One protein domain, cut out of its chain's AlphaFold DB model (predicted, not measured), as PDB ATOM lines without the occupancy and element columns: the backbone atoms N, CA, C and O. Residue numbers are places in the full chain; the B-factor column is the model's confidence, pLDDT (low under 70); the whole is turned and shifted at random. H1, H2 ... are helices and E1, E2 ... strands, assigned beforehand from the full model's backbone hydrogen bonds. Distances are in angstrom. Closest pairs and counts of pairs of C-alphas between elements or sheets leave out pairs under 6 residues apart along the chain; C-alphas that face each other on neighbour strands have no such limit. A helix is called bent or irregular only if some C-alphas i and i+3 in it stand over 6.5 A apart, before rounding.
ATOM      1  N   ASP A   9     -28.782  -6.743   4.794       77.50
ATOM      2  CA  ASP A   9     -27.884  -6.525   5.934       77.50
ATOM      3  C   ASP A   9     -28.347  -7.279   7.181       77.50
ATOM      4  O   ASP A   9     -27.533  -7.847   7.906       77.50
ATOM      5  N   GLN A  10     -29.663  -7.363   7.395       75.88
ATOM      6  CA  GLN A  10     -30.235  -8.203   8.443       75.88
ATOM      7  C   GLN A  10     -29.929  -9.684   8.195       75.88
ATOM      8  O   GLN A  10     -29.525 -10.370   9.129       75.88
ATOM      9  N   ALA A  11     -30.048 -10.171   6.954       75.00
ATOM     10  CA  ALA A  11     -29.677 -11.537   6.559       75.00
ATOM     11  C   ALA A  11     -28.206 -11.859   6.858       75.00
ATOM     12  O   ALA A  11     -27.909 -12.870   7.498       75.00
ATOM     13  N   LYS A  12     -27.289 -10.963   6.476       79.81
ATOM     14  CA  LYS A  12     -25.858 -11.100   6.786       79.81
ATOM     15  C   LYS A  12     -25.605 -11.099   8.294       79.81
ATOM     16  O   LYS A  12     -24.892 -11.963   8.800       79.81
ATOM     17  N   ALA A  13     -26.209 -10.163   9.024       84.62
ATOM     18  CA  ALA A  13     -26.075 -10.081  10.474       84.62
ATOM     19  C   ALA A  13     -26.585 -11.345  11.175       84.62
ATOM     20  O   ALA A  13     -25.932 -11.837  12.094       84.62
ATOM     21  N   MET A  14     -27.719 -11.886  10.725       79.62
ATOM     22  CA  MET A  14     -28.297 -13.127  11.243       79.62
ATOM     23  C   MET A  14     -27.330 -14.296  11.129       79.62
ATOM     24  O   MET A  14     -27.077 -14.958  12.132       79.62
ATOM     25  N   TYR A  15     -26.749 -14.510   9.948       81.69
ATOM     26  CA  TYR A  15     -25.774 -15.577   9.720       81.69
ATOM     27  C   TYR A  15     -24.582 -15.485  10.683       81.69
ATOM     28  O   TYR A  15     -24.225 -16.443  11.363       81.69
ATOM     29  N   TRP A  16     -23.976 -14.310  10.828       84.88
ATOM     30  CA  TRP A  16     -22.835 -14.184  11.737       84.88
ATOM     31  C   TRP A  16     -23.227 -14.329  13.205       84.88
ATOM     32  O   TRP A  16     -22.457 -14.857  14.008       84.88
ATOM     33  N   LEU A  17     -24.424 -13.874  13.578       84.81
ATOM     34  CA  LEU A  17     -24.945 -14.032  14.929       84.81
ATOM     35  C   LEU A  17     -25.310 -15.487  15.249       84.81
ATOM     36  O   LEU A  17     -25.205 -15.855  16.424       84.81
ATOM     37  N   SER A  18     -25.663 -16.299  14.244       79.38
ATOM     38  CA  SER A  18     -26.012 -17.712  14.410       79.38
ATOM     39  C   SER A  18     -24.810 -18.594  14.723       79.38
ATOM     40  O   SER A  18     -24.933 -19.601  15.421       79.38
ATOM     41  N   LEU A  19     -23.632 -18.220  14.225       79.50
ATOM     42  CA  LEU A  19     -22.405 -18.971  14.448       79.50
ATOM     43  C   LEU A  19     -21.910 -18.830  15.899       79.50
ATOM     44  O   LEU A  19     -21.960 -17.729  16.470       79.50
ATOM     45  N   PRO A  20     -21.351 -19.896  16.502       80.69
ATOM     46  CA  PRO A  20     -20.607 -19.783  17.752       80.69
ATOM     47  C   PRO A  20     -19.470 -18.769  17.607       80.69
ATOM     48  O   PRO A  20     -18.802 -18.724  16.580       80.69
ATOM     49  N   LYS A  21     -19.196 -17.971  18.647       84.25
ATOM     50  CA  LYS A  21     -18.170 -16.905  18.595       84.25
ATOM     51  C   LYS A  21     -16.801 -17.389  18.106       84.25
ATOM     52  O   LYS A  21     -16.127 -16.676  17.376       84.25
ATOM     53  N   LYS A  22     -16.419 -18.607  18.500       81.50
ATOM     54  CA  LYS A  22     -15.151 -19.243  18.124       81.50
ATOM     55  C   LYS A  22     -15.036 -19.556  16.627       81.50
ATOM     56  O   LYS A  22     -13.917 -19.652  16.141       81.50
ATOM     57  N   ASP A  23     -16.157 -19.663  15.918       80.88
ATOM     58  CA  ASP A  23     -16.221 -20.106  14.522       80.88
ATOM     59  C   ASP A  23     -16.462 -18.933  13.552       80.88
ATOM     60  O   ASP A  23     -16.592 -19.128  12.348       80.88
ATOM     61  N   ARG A  24     -16.502 -17.692  14.054       86.44
ATOM     62  CA  ARG A  24     -16.721 -16.492  13.236       86.44
ATOM     63  C   ARG A  24     -15.406 -15.971  12.669       86.44
ATOM     64  O   ARG A  24     -14.810 -15.059  13.237       86.44
ATOM     65  N   TRP A  25     -14.968 -16.546  11.559       87.19
ATOM     66  CA  TRP A  25     -13.759 -16.129  10.852       87.19
ATOM     67  C   TRP A  25     -14.120 -15.583   9.481       87.19
ATOM     68  O   TRP A  25     -14.898 -16.199   8.759       87.19
ATOM     69  N   THR A  26     -13.549 -14.441   9.121       86.94
ATOM     70  CA  THR A  26     -13.691 -13.863   7.784       86.94
ATOM     71  C   THR A  26     -12.343 -13.364   7.292       86.94
ATOM     72  O   THR A  26     -11.421 -13.162   8.080       86.94
ATOM     73  N   LYS A  27     -12.238 -13.163   5.983       84.62
ATOM     74  CA  LYS A  27     -11.138 -12.418   5.387       84.62
ATOM     75  C   LYS A  27     -11.538 -10.947   5.320       84.62
ATOM     76  O   LYS A  27     -12.651 -10.643   4.896       84.62
ATOM     77  N   ASP A  28     -10.669 -10.073   5.790       78.75
ATOM     78  CA  ASP A  28     -10.792  -8.634   5.613       78.75
ATOM     79  C   ASP A  28     -10.511  -8.299   4.139       78.75
ATOM     80  O   ASP A  28      -9.541  -8.798   3.562       78.75
ATOM     81  N   GLU A  29     -11.400  -7.545   3.492       77.44
ATOM     82  CA  GLU A  29     -11.306  -7.286   2.046       77.44
ATOM     83  C   GLU A  29     -10.200  -6.281   1.706       77.44
ATOM     84  O   GLU A  29      -9.595  -6.386   0.639       77.44
ATOM     85  N   ASP A  30      -9.890  -5.365   2.626       77.88
ATOM     86  CA  ASP A  30      -8.921  -4.292   2.408       77.88
ATOM     87  C   ASP A  30      -7.485  -4.772   2.651       77.88
ATOM     88  O   ASP A  30      -6.567  -4.469   1.888       77.88
ATOM     89  N   THR A  31      -7.280  -5.545   3.716       83.62
ATOM     90  CA  THR A  31      -5.957  -6.034   4.140       83.62
ATOM     91  C   THR A  31      -5.667  -7.454   3.656       83.62
ATOM     92  O   THR A  31      -4.511  -7.869   3.574       83.62
ATOM     93  N   GLY A  32      -6.706  -8.224   3.325       82.75
ATOM     94  CA  GLY A  32      -6.592  -9.637   2.983       82.75
ATOM     95  C   GLY A  32      -6.289 -10.548   4.178       82.75
ATOM     96  O   GLY A  32      -6.082 -11.749   3.977       82.75
ATOM     97  N   GLU A  33      -6.259 -10.016   5.401       82.75
ATOM     98  CA  GLU A  33      -5.976 -10.780   6.612       82.75
ATOM     99  C   GLU A  33      -7.188 -11.599   7.065       82.75
ATOM    100  O   GLU A  33      -8.341 -11.234   6.846       82.75
ATOM    101  N   VAL A  34      -6.936 -12.735   7.719       84.81
ATOM    102  CA  VAL A  34      -8.000 -13.539   8.331       84.81
ATOM    103  C   VAL A  34      -8.247 -13.025   9.745       84.81
ATOM    104  O   VAL A  34      -7.378 -13.128  10.609       84.81
ATOM    105  N   ILE A  35      -9.449 -12.507   9.989       87.94
ATOM    106  CA  ILE A  35      -9.849 -11.912  11.263       87.94
ATOM    107  C   ILE A  35     -10.966 -12.715  11.932       87.94
ATOM    108  O   ILE A  35     -11.846 -13.283  11.280       87.94
ATOM    109  N   GLN A  36     -10.950 -12.731  13.266       89.94
ATOM    110  CA  GLN A  36     -12.004 -13.344  14.071       89.94
ATOM    111  C   GLN A  36     -13.011 -12.296  14.562       89.94
ATOM    112  O   GLN A  36     -12.646 -11.348  15.263       89.94
ATOM    113  N   LEU A  37     -14.296 -12.511  14.273       89.31
ATOM    114  CA  LEU A  37     -15.428 -11.673  14.689       89.31
ATOM    115  C   LEU A  37     -16.046 -12.185  16.005       89.31
ATOM    116  O   LEU A  37     -17.245 -12.453  16.118       89.31
ATOM    117  N   ASP A  38     -15.200 -12.347  17.017       86.12
ATOM    118  CA  ASP A  38     -15.528 -12.881  18.348       86.12
ATOM    119  C   ASP A  38     -16.438 -11.964  19.192       86.12
ATOM    120  O   ASP A  38     -17.166 -12.416  20.089       86.12
ATOM    121  N   THR A  39     -16.419 -10.666  18.896       90.69
ATOM    122  CA  THR A  39     -17.146  -9.620  19.612       90.69
ATOM    123  C   THR A  39     -18.173  -8.934  18.719       90.69
ATOM    124  O   THR A  39     -18.026  -8.848  17.501       90.69
ATOM    125  N   LEU A  40     -19.229  -8.403  19.343       87.25
ATOM    126  CA  LEU A  40     -20.244  -7.618  18.631       87.25
ATOM    127  C   LEU A  40     -19.680  -6.319  18.052       87.25
ATOM    128  O   LEU A  40     -20.230  -5.832  17.079       87.25
ATOM    129  N   GLU A  41     -18.606  -5.784  18.636       90.62
ATOM    130  CA  GLU A  41     -17.923  -4.586  18.141       90.62
ATOM    131  C   GLU A  41     -17.224  -4.867  16.804       90.62
ATOM    132  O   GLU A  41     -17.481  -4.196  15.808       90.62
ATOM    133  N   LYS A  42     -16.414  -5.934  16.738       89.75
ATOM    134  CA  LYS A  42     -15.775  -6.353  15.480       89.75
ATOM    135  C   LYS A  42     -16.812  -6.708  14.422       89.75
ATOM    136  O   LYS A  42     -16.687  -6.309  13.271       89.75
ATOM    137  N   LEU A  43     -17.870  -7.409  14.828       90.25
ATOM    138  CA  LEU A  43     -18.964  -7.748  13.926       90.25
ATOM    139  C   LEU A  43     -19.720  -6.502  13.432       90.25
ATOM    140  O   LEU A  43     -20.125  -6.466  12.276       90.25
ATOM    141  N   SER A  44     -19.904  -5.480  14.276       91.56
ATOM    142  CA  SER A  44     -20.575  -4.236  13.881       91.56
ATOM    143  C   SER A  44     -19.763  -3.440  12.867       91.56
ATOM    144  O   SER A  44     -20.337  -2.940  11.903       91.56
ATOM    145  N   VAL A  45     -18.438  -3.400  13.046       90.19
ATOM    146  CA  VAL A  45     -17.509  -2.789  12.085       90.19
ATOM    147  C   VAL A  45     -17.569  -3.533  10.754       90.19
ATOM    148  O   VAL A  45     -17.817  -2.913   9.727       90.19
ATOM    149  N   TYR A  46     -17.452  -4.864  10.785       87.69
ATOM    150  CA  TYR A  46     -17.499  -5.697   9.582       87.69
ATOM    151  C   TYR A  46     -18.819  -5.559   8.801       87.69
ATOM    152  O   TYR A  46     -18.828  -5.541   7.577       87.69
ATOM    153  N   LEU A  47     -19.948  -5.439   9.503       86.81
ATOM    154  CA  LEU A  47     -21.265  -5.292   8.878       86.81
ATOM    155  C   LEU A  47     -21.641  -3.840   8.547       86.81
ATOM    156  O   LEU A  47     -22.736  -3.614   8.036       86.81
ATOM    157  N   GLY A  48     -20.799  -2.858   8.880       88.75
ATOM    158  CA  GLY A  48     -21.087  -1.443   8.633       88.75
ATOM    159  C   GLY A  48     -22.325  -0.919   9.371       88.75
ATOM    160  O   GLY A  48     -23.022  -0.039   8.870       88.75
ATOM    161  N   CYS A  49     -22.641  -1.460  10.551       89.69
ATOM    162  CA  CYS A  49     -23.816  -1.057  11.328       89.69
ATOM    163  C   CYS A  49     -23.452  -0.710  12.774       89.69
ATOM    164  O   CYS A  49     -22.407  -1.097  13.282       89.69
ATOM    165  N   HIS A  50     -24.319   0.018  13.482       91.81
ATOM    166  CA  HIS A  50     -24.070   0.324  14.891       91.81
ATOM    167  C   HIS A  50     -24.276  -0.927  15.759       91.81
ATOM    168  O   HIS A  50     -25.270  -1.642  15.627       91.81
ATOM    169  N   ARG A  51     -23.411  -1.137  16.757       90.62
ATOM    170  CA  ARG A  51     -23.553  -2.207  17.762       90.62
ATOM    171  C   ARG A  51     -24.950  -2.331  18.401       90.62
ATOM    172  O   ARG A  51     -25.406  -3.446  18.649       90.62
ATOM    173  N   ASN A  52     -25.652  -1.223  18.648       89.44
ATOM    174  CA  ASN A  52     -27.010  -1.231  19.204       89.44
ATOM    175  C   ASN A  52     -28.024  -1.866  18.240       89.44
ATOM    176  O   ASN A  52     -28.922  -2.586  18.678       89.44
ATOM    177  N   THR A  53     -27.839  -1.661  16.934       89.44
ATOM    178  CA  THR A  53     -28.633  -2.298  15.882       89.44
ATOM    179  C   THR A  53     -28.464  -3.814  15.927       89.44
ATOM    180  O   THR A  53     -29.462  -4.525  15.974       89.44
ATOM    181  N   LEU A  54     -27.228  -4.315  16.055       88.62
ATOM    182  CA  LEU A  54     -26.972  -5.754  16.218       88.62
ATOM    183  C   LEU A  54     -27.586  -6.336  17.490       88.62
ATOM    184  O   LEU A  54     -28.079  -7.461  17.466       88.62
ATOM    185  N   TYR A  55     -27.580  -5.599  18.603       88.00
ATOM    186  CA  TYR A  55     -28.250  -6.048  19.828       88.00
ATOM    187  C   TYR A  55     -29.758  -6.183  19.650       88.00
ATOM    188  O   TYR A  55     -30.340  -7.159  20.123       88.00
ATOM    189  N   LYS A  56     -30.385  -5.204  18.991       86.69
ATOM    190  CA  LYS A  56     -31.820  -5.221  18.702       86.69
ATOM    191  C   LYS A  56     -32.168  -6.407  17.808       86.69
ATOM    192  O   LYS A  56     -32.998  -7.231  18.170       86.69
ATOM    193  N   TRP A  57     -31.439  -6.538  16.711       85.94
ATOM    194  CA  TRP A  57     -31.555  -7.637  15.767       85.94
ATOM    195  C   TRP A  57     -31.359  -9.000  16.421       85.94
ATOM    196  O   TRP A  57     -32.206  -9.867  16.272       85.94
ATOM    197  N   ARG A  58     -30.334  -9.181  17.259       82.62
ATOM    198  CA  ARG A  58     -30.122 -10.441  17.987       82.62
ATOM    199  C   ARG A  58     -31.328 -10.860  18.832       82.62
ATOM    200  O   ARG A  58     -31.618 -12.044  18.896       82.62
ATOM    201  N   LYS A  59     -32.013  -9.909  19.473       82.31
ATOM    202  CA  LYS A  59     -33.232 -10.188  20.251       82.31
ATOM    203  C   LYS A  59     -34.421 -10.532  19.353       82.31
ATOM    204  O   LYS A  59     -35.243 -11.355  19.724       82.31
ATOM    205  N   GLU A  60     -34.512  -9.901  18.188       76.25
ATOM    206  CA  GLU A  60     -35.563 -10.157  17.193       76.25
ATOM    207  C   GLU A  60     -35.351 -11.490  16.446       76.25
ATOM    208  O   GLU A  60     -36.316 -12.106  15.998       76.25
ATOM    209  N   PHE A  61     -34.099 -11.941  16.330       70.31
ATOM    210  CA  PHE A  61     -33.691 -13.176  15.651       70.31
ATOM    211  C   PHE A  61     -33.698 -14.416  16.546       70.31
ATOM    212  O   PHE A  61     -33.523 -15.519  16.038       70.31
ATOM    213  N   ASP A  62     -33.940 -14.263  17.850       61.56
ATOM    214  CA  ASP A  62     -34.034 -15.371  18.817       61.56
ATOM    215  C   ASP A  62     -35.282 -16.263  18.595       61.56
ATOM    216  O   ASP A  62     -35.578 -17.161  19.379       61.56
ATOM    217  N   ASN A  63     -36.021 -16.045  17.500       59.44
ATOM    218  CA  ASN A  63     -36.998 -16.996  16.987       59.44
ATOM    219  C   ASN A  63     -36.263 -18.226  16.425       59.44
ATOM    220  O   ASN A  63     -35.793 -18.224  15.283       59.44
ATOM    221  N   GLU A  64     -36.198 -19.289  17.234       57.06
ATOM    222  CA  GLU A  64     -35.633 -20.613  16.916       57.06
ATOM    223  C   GLU A  64     -35.936 -21.122  15.499       57.06
ATOM    224  O   GLU A  64     -35.114 -21.817  14.901       57.06
ATOM    225  N   ASP A  65     -37.110 -20.805  14.960       58.41
ATOM    226  CA  ASP A  65     -37.568 -21.304  13.665       58.41
ATOM    227  C   ASP A  65     -36.733 -20.782  12.491       58.41
ATOM    228  O   ASP A  65     -36.447 -21.539  11.564       58.41
ATOM    229  N   PHE A  66     -36.250 -19.538  12.551       60.16
ATOM    230  CA  PHE A  66     -35.415 -18.979  11.487       60.16
ATOM    231  C   PHE A  66     -33.969 -19.471  11.580       60.16
ATOM    232  O   PHE A  66     -33.348 -19.759  10.567       60.16
ATOM    233  N   MET A  67     -33.438 -19.650  12.790       59.19
ATOM    234  CA  MET A  67     -32.133 -20.287  12.999       59.19
ATOM    235  C   MET A  67     -32.121 -21.724  12.462       59.19
ATOM    236  O   MET A  67     -31.171 -22.126  11.790       59.19
ATOM    237  N   LYS A  68     -33.205 -22.480  12.692       61.56
ATOM    238  CA  LYS A  68     -33.420 -23.801  12.084       61.56
ATOM    239  C   LYS A  68     -33.500 -23.708  10.558       61.56
ATOM    240  O   LYS A  68     -32.945 -24.569   9.884       61.56
ATOM    241  N   GLU A  69     -34.143 -22.679  10.009       58.28
ATOM    242  CA  GLU A  69     -34.279 -22.472   8.563       58.28
ATOM    243  C   GLU A  69     -32.966 -22.042   7.886       58.28
ATOM    244  O   GLU A  69     -32.617 -22.595   6.847       58.28
ATOM    245  N   VAL A  70     -32.183 -21.142   8.490       57.97
ATOM    246  CA  VAL A  70     -30.843 -20.758   8.020       57.97
ATOM    247  C   VAL A  70     -29.911 -21.954   8.069       57.97
ATOM    248  O   VAL A  70     -29.301 -22.254   7.057       57.97
ATOM    249  N   ILE A  71     -29.861 -22.701   9.178       59.59
ATOM    250  CA  ILE A  71     -29.070 -23.937   9.252       59.59
ATOM    251  C   ILE A  71     -29.527 -24.921   8.168       59.59
ATOM    252  O   ILE A  71     -28.696 -25.450   7.440       59.59
ATOM    253  N   LYS A  72     -30.835 -25.128   7.993       56.41
ATOM    254  CA  LYS A  72     -31.396 -26.021   6.966       56.41
ATOM    255  C   LYS A  72     -31.080 -25.574   5.531       56.41
ATOM    256  O   LYS A  72     -30.877 -26.430   4.677       56.41
ATOM    257  N   ASN A  73     -31.003 -24.269   5.271       53.31
ATOM    258  CA  ASN A  73     -30.667 -23.707   3.962       53.31
ATOM    259  C   ASN A  73     -29.147 -23.637   3.723       53.31
ATOM    260  O   ASN A  73     -28.701 -23.827   2.596       53.31
ATOM    261  N   SER A  74     -28.340 -23.452   4.770       53.50
ATOM    262  CA  SER A  74     -26.874 -23.579   4.738       53.50
ATOM    263  C   SER A  74     -26.428 -25.040   4.589       53.50
ATOM    264  O   SER A  74     -25.412 -25.320   3.967       53.50
ATOM    265  N   ILE A  75     -27.247 -25.992   5.048       52.69
ATOM    266  CA  ILE A  75     -27.173 -27.428   4.713       52.69
ATOM    267  C   ILE A  75     -27.467 -27.668   3.210       52.69
ATOM    268  O   ILE A  75     -27.391 -28.794   2.741       52.69
ATOM    269  N   GLY A  76     -27.709 -26.639   2.389       49.38
ATOM    270  CA  GLY A  76     -27.652 -26.747   0.924       49.38
ATOM    271  C   GLY A  76     -26.309 -27.273   0.386       49.38
ATOM    272  O   GLY A  76     -26.288 -27.883  -0.678       49.38
ATOM    273  N   GLU A  77     -25.219 -27.149   1.155       52.47
ATOM    274  CA  GLU A  77     -23.909 -27.789   0.902       52.47
ATOM    275  C   GLU A  77     -23.779 -29.197   1.530       52.47
ATOM    276  O   GLU A  77     -22.705 -29.807   1.542       52.47
ATOM    277  N   ALA A  78     -24.877 -29.763   2.044       53.50
ATOM    278  CA  ALA A  78     -24.912 -31.099   2.635       53.50
ATOM    279  C   ALA A  78     -24.280 -32.188   1.770       53.50
ATOM    280  O   ALA A  78     -23.614 -33.038   2.353       53.50
ATOM    281  N   PRO A  79     -24.433 -32.220   0.430       56.75
ATOM    282  CA  PRO A  79     -23.835 -33.288  -0.363       56.75
ATOM    283  C   PRO A  79     -22.307 -33.326  -0.244       56.75
ATOM    284  O   PRO A  79     -21.725 -34.407  -0.151       56.75
ATOM    285  N   GLU A  80     -21.654 -32.164  -0.189       59.66
ATOM    286  CA  GLU A  80     -20.195 -32.063  -0.115       59.66
ATOM    287  C   GLU A  80     -19.683 -32.378   1.290       59.66
ATOM    288  O   GLU A  80     -18.730 -33.144   1.446       59.66
ATOM    289  N   VAL A  81     -20.376 -31.890   2.324       61.69
ATOM    290  CA  VAL A  81     -20.058 -32.191   3.728       61.69
ATOM    291  C   VAL A  81     -20.305 -33.670   4.048       61.69
ATOM    292  O   VAL A  81     -19.454 -34.323   4.648       61.69
ATOM    293  N   ILE A  82     -21.424 -34.242   3.592       62.94
ATOM    294  CA  ILE A  82     -21.713 -35.681   3.696       62.94
ATOM    295  C   ILE A  82     -20.657 -36.478   2.921       62.94
ATOM    296  O   ILE A  82     -20.145 -37.477   3.427       62.94
ATOM    297  N   GLY A  83     -20.277 -36.021   1.724       65.94
ATOM    298  CA  GLY A  83     -19.221 -36.626   0.916       65.94
ATOM    299  C   GLY A  83     -17.865 -36.647   1.626       65.94
ATOM    300  O   GLY A  83     -17.175 -37.670   1.600       65.94
ATOM    301  N   ALA A  84     -17.500 -35.561   2.311       67.69
ATOM    302  CA  ALA A  84     -16.295 -35.476   3.129       67.69
ATOM    303  C   ALA A  84     -16.362 -36.415   4.345       67.69
ATOM    304  O   ALA A  84     -15.415 -37.158   4.593       67.69
ATOM    305  N   ILE A  85     -17.498 -36.467   5.047       65.38
ATOM    306  CA  ILE A  85     -17.704 -37.365   6.196       65.38
ATOM    307  C   ILE A  85     -17.597 -38.836   5.772       65.38
ATOM    308  O   ILE A  85     -16.914 -39.612   6.437       65.38
ATOM    309  N   ILE A  86     -18.200 -39.228   4.645       68.81
ATOM    310  CA  ILE A  86     -18.099 -40.594   4.103       68.81
ATOM    311  C   ILE A  86     -16.652 -40.925   3.720       68.81
ATOM    312  O   ILE A  86     -16.177 -42.030   3.990       68.81
ATOM    313  N   ARG A  87     -15.944 -39.985   3.085       73.38
ATOM    314  CA  ARG A  87     -14.542 -40.161   2.680       73.38
ATOM    315  C   ARG A  87     -13.637 -40.373   3.893       73.38
ATOM    316  O   ARG A  87     -12.863 -41.326   3.912       73.38
ATOM    317  N   GLU A  88     -13.793 -39.547   4.921       70.12
ATOM    318  CA  GLU A  88     -13.027 -39.648   6.165       70.12
ATOM    319  C   GLU A  88     -13.416 -40.881   7.001       70.12
ATOM    320  O   GLU A  88     -12.556 -41.516   7.610       70.12
ATOM    321  N   ALA A  89     -14.688 -41.292   6.990       65.12
ATOM    322  CA  ALA A  89     -15.134 -42.525   7.642       65.12
ATOM    323  C   ALA A  89     -14.530 -43.782   6.981       65.12
ATOM    324  O   ALA A  89     -14.147 -44.726   7.678       65.12
ATOM    325  N   LYS A  90     -14.381 -43.786   5.647       69.12
ATOM    326  CA  LYS A  90     -13.675 -44.849   4.904       69.12
ATOM    327  C   LYS A  90     -12.172 -44.878   5.195       69.12
ATOM    328  O   LYS A  90     -11.582 -45.950   5.161       69.12
ATOM    329  N   ALA A  91     -11.573 -43.731   5.521       72.38
ATOM    330  CA  ALA A  91     -10.165 -43.625   5.905       72.38
ATOM    331  C   ALA A  91      -9.854 -44.180   7.316       72.38
ATOM    332  O   ALA A  91      -8.692 -44.218   7.714       72.38
ATOM    333  N   GLY A  92     -10.863 -44.653   8.064       50.81
ATOM    334  CA  GLY A  92     -10.660 -45.570   9.193       50.81
ATOM    335  C   GLY A  92     -10.505 -44.940  10.580       50.81
ATOM    336  O   GLY A  92     -10.038 -45.608  11.498       50.81
ATOM    337  N   LYS A  93     -10.896 -43.676  10.783       62.47
ATOM    338  CA  LYS A  93     -10.889 -43.058  12.121       62.47
ATOM    339  C   LYS A  93     -12.252 -43.240  12.810       62.47
ATOM    340  O   LYS A  93     -13.287 -42.822  12.293       62.47
ATOM    341  N   GLY A  94     -12.250 -43.857  13.996       63.25
ATOM    342  CA  GLY A  94     -13.469 -44.330  14.676       63.25
ATOM    343  C   GLY A  94     -14.527 -43.258  14.975       63.25
ATOM    344  O   GLY A  94     -15.717 -43.533  14.865       63.25
ATOM    345  N   LYS A  95     -14.131 -42.010  15.264       67.44
ATOM    346  CA  LYS A  95     -15.083 -40.911  15.530       67.44
ATOM    347  C   LYS A  95     -15.858 -40.473  14.284       67.44
ATOM    348  O   LYS A  95     -17.007 -40.057  14.382       67.44
ATOM    349  N   GLN A  96     -15.243 -40.569  13.110       62.31
ATOM    350  CA  GLN A  96     -15.861 -40.226  11.830       62.31
ATOM    351  C   GLN A  96     -16.836 -41.318  11.384       62.31
ATOM    352  O   GLN A  96     -17.890 -41.017  10.830       62.31
ATOM    353  N   GLN A  97     -16.523 -42.580  11.685       62.72
ATOM    354  CA  GLN A  97     -17.430 -43.709  11.476       62.72
ATOM    355  C   GLN A  97     -18.635 -43.647  12.421       62.72
ATOM    356  O   GLN A  97     -19.764 -43.831  11.978       62.72
ATOM    357  N   GLU A  98     -18.417 -43.311  13.694       64.75
ATOM    358  CA  GLU A  98     -19.491 -43.063  14.661       64.75
ATOM    359  C   GLU A  98     -20.406 -41.923  14.197       64.75
ATOM    360  O   GLU A  98     -21.627 -42.071  14.190       64.75
ATOM    361  N   LEU A  99     -19.824 -40.808  13.741       64.31
ATOM    362  CA  LEU A  99     -20.576 -39.682  13.191       64.31
ATOM    363  C   LEU A  99     -21.405 -40.098  11.965       64.31
ATOM    364  O   LEU A  99     -22.586 -39.767  11.890       64.31
ATOM    365  N   PHE A 100     -20.830 -40.877  11.045       61.97
ATOM    366  CA  PHE A 100     -21.547 -41.418   9.888       61.97
ATOM    367  C   PHE A 100     -22.706 -42.351  10.288       61.97
ATOM    368  O   PHE A 100     -23.808 -42.254   9.745       61.97
ATOM    369  N   LEU A 101     -22.501 -43.230  11.271       66.50
ATOM    370  CA  LEU A 101     -23.549 -44.130  11.767       66.50
ATOM    371  C   LEU A 101     -24.657 -43.370  12.516       66.50
ATOM    372  O   LEU A 101     -25.833 -43.707  12.381       66.50
ATOM    373  N   LYS A 102     -24.310 -42.301  13.245       67.19
ATOM    374  CA  LYS A 102     -25.280 -41.371  13.847       67.19
ATOM    375  C   LYS A 102     -26.091 -40.638  12.776       67.19
ATOM    376  O   LYS A 102     -27.305 -40.528  12.913       67.19
ATOM    377  N   MET A 103     -25.455 -40.210  11.682       59.62
ATOM    378  CA  MET A 103     -26.136 -39.552  10.556       59.62
ATOM    379  C   MET A 103     -27.078 -40.484   9.785       59.62
ATOM    380  O   MET A 103     -28.137 -40.047   9.346       59.62
ATOM    381  N   THR A 104     -26.724 -41.760   9.625       64.94
ATOM    382  CA  THR A 104     -27.568 -42.758   8.938       64.94
ATOM    383  C   THR A 104     -28.658 -43.355   9.835       64.94
ATOM    384  O   THR A 104     -29.456 -44.170   9.378       64.94
ATOM    385  N   GLY A 105     -28.712 -42.963  11.114       58.62
ATOM    386  CA  GLY A 105     -29.660 -43.497  12.097       58.62
ATOM    387  C   GLY A 105     -29.347 -44.925  12.563       58.62
ATOM    388  O   GLY A 105     -30.137 -45.515  13.300       58.62
TER     389      GLY A 105
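This is residues 9 to 105 of the 145 residues of an uncharacterized protein of Bacillus sp. KH172YL63 (UniProt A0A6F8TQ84). A head of three short helices, H1, H2 and H3, with a small strand hairpin, E1 and E2, is joined through a long bent helix, H4, to a helical hairpin, H4b and H5, at the far end. Residues 75 to 81 of H4 stand free between these two lobes. The printed part has 97 residues, with five named helices and two antiparallel strands in the order H1, E1, E2, H2, H3, H4, H5, mostly helix. It is loose, with a radius of gyration of the C-alphas of 17.0 A, and flat, spanning 47 by 35 by 19 A.

H1, residues 9 to 18, touches H3, residues 51 to 60, closest at C-alphas 17 and 58, 7.0 A, about perpendicular at 74 degrees. E1, residues 25 to 27, and E2, residues 34 to 36, form a hairpin, with N 26 and O 35 within hydrogen-bond range at 3.0 A. H2, residues 40 to 46, touches H3, closest at C-alphas 44 and 51, 5.3 A. H4, residues 64 to 90, was assigned as one helix by its hydrogen bonds but is bent: C-alphas 76 and 79 are 7.7 A apart. Its arm H4a, residues 64 to 76, is close to H1 but not clearly touching, closest at C-alphas 67 and 18, 6.8 A. Its arm H4b, residues 79 to 90, touches H5, residues 94 to 103, with residues 85 to 90 alone, closest at C-alphas 89 and 97, 4.6 A, a helical hairpin at a steep tilt of 42 degrees. Every O i to N i+4 pair is within hydrogen-bond range in H1, H2, H3, H4b and H5, and 8 of 9 in H4a.

H1 begins at C-alpha 9, (-27.884, -6.525, 5.934). H4a measures 18.9 A and H4b 16.3 A from first to last C-alpha. H5 ends at C-alpha 103, (-26.136, -39.552, 10.556).

The two C-alphas farthest apart, of Asn 52 and Gly 92, are 48.3 A apart. The printed part has no cut and no long link. Its mean pLDDT is 74.0, with residues 62 to 86, 89 to 90 and 92 to 105 under 70.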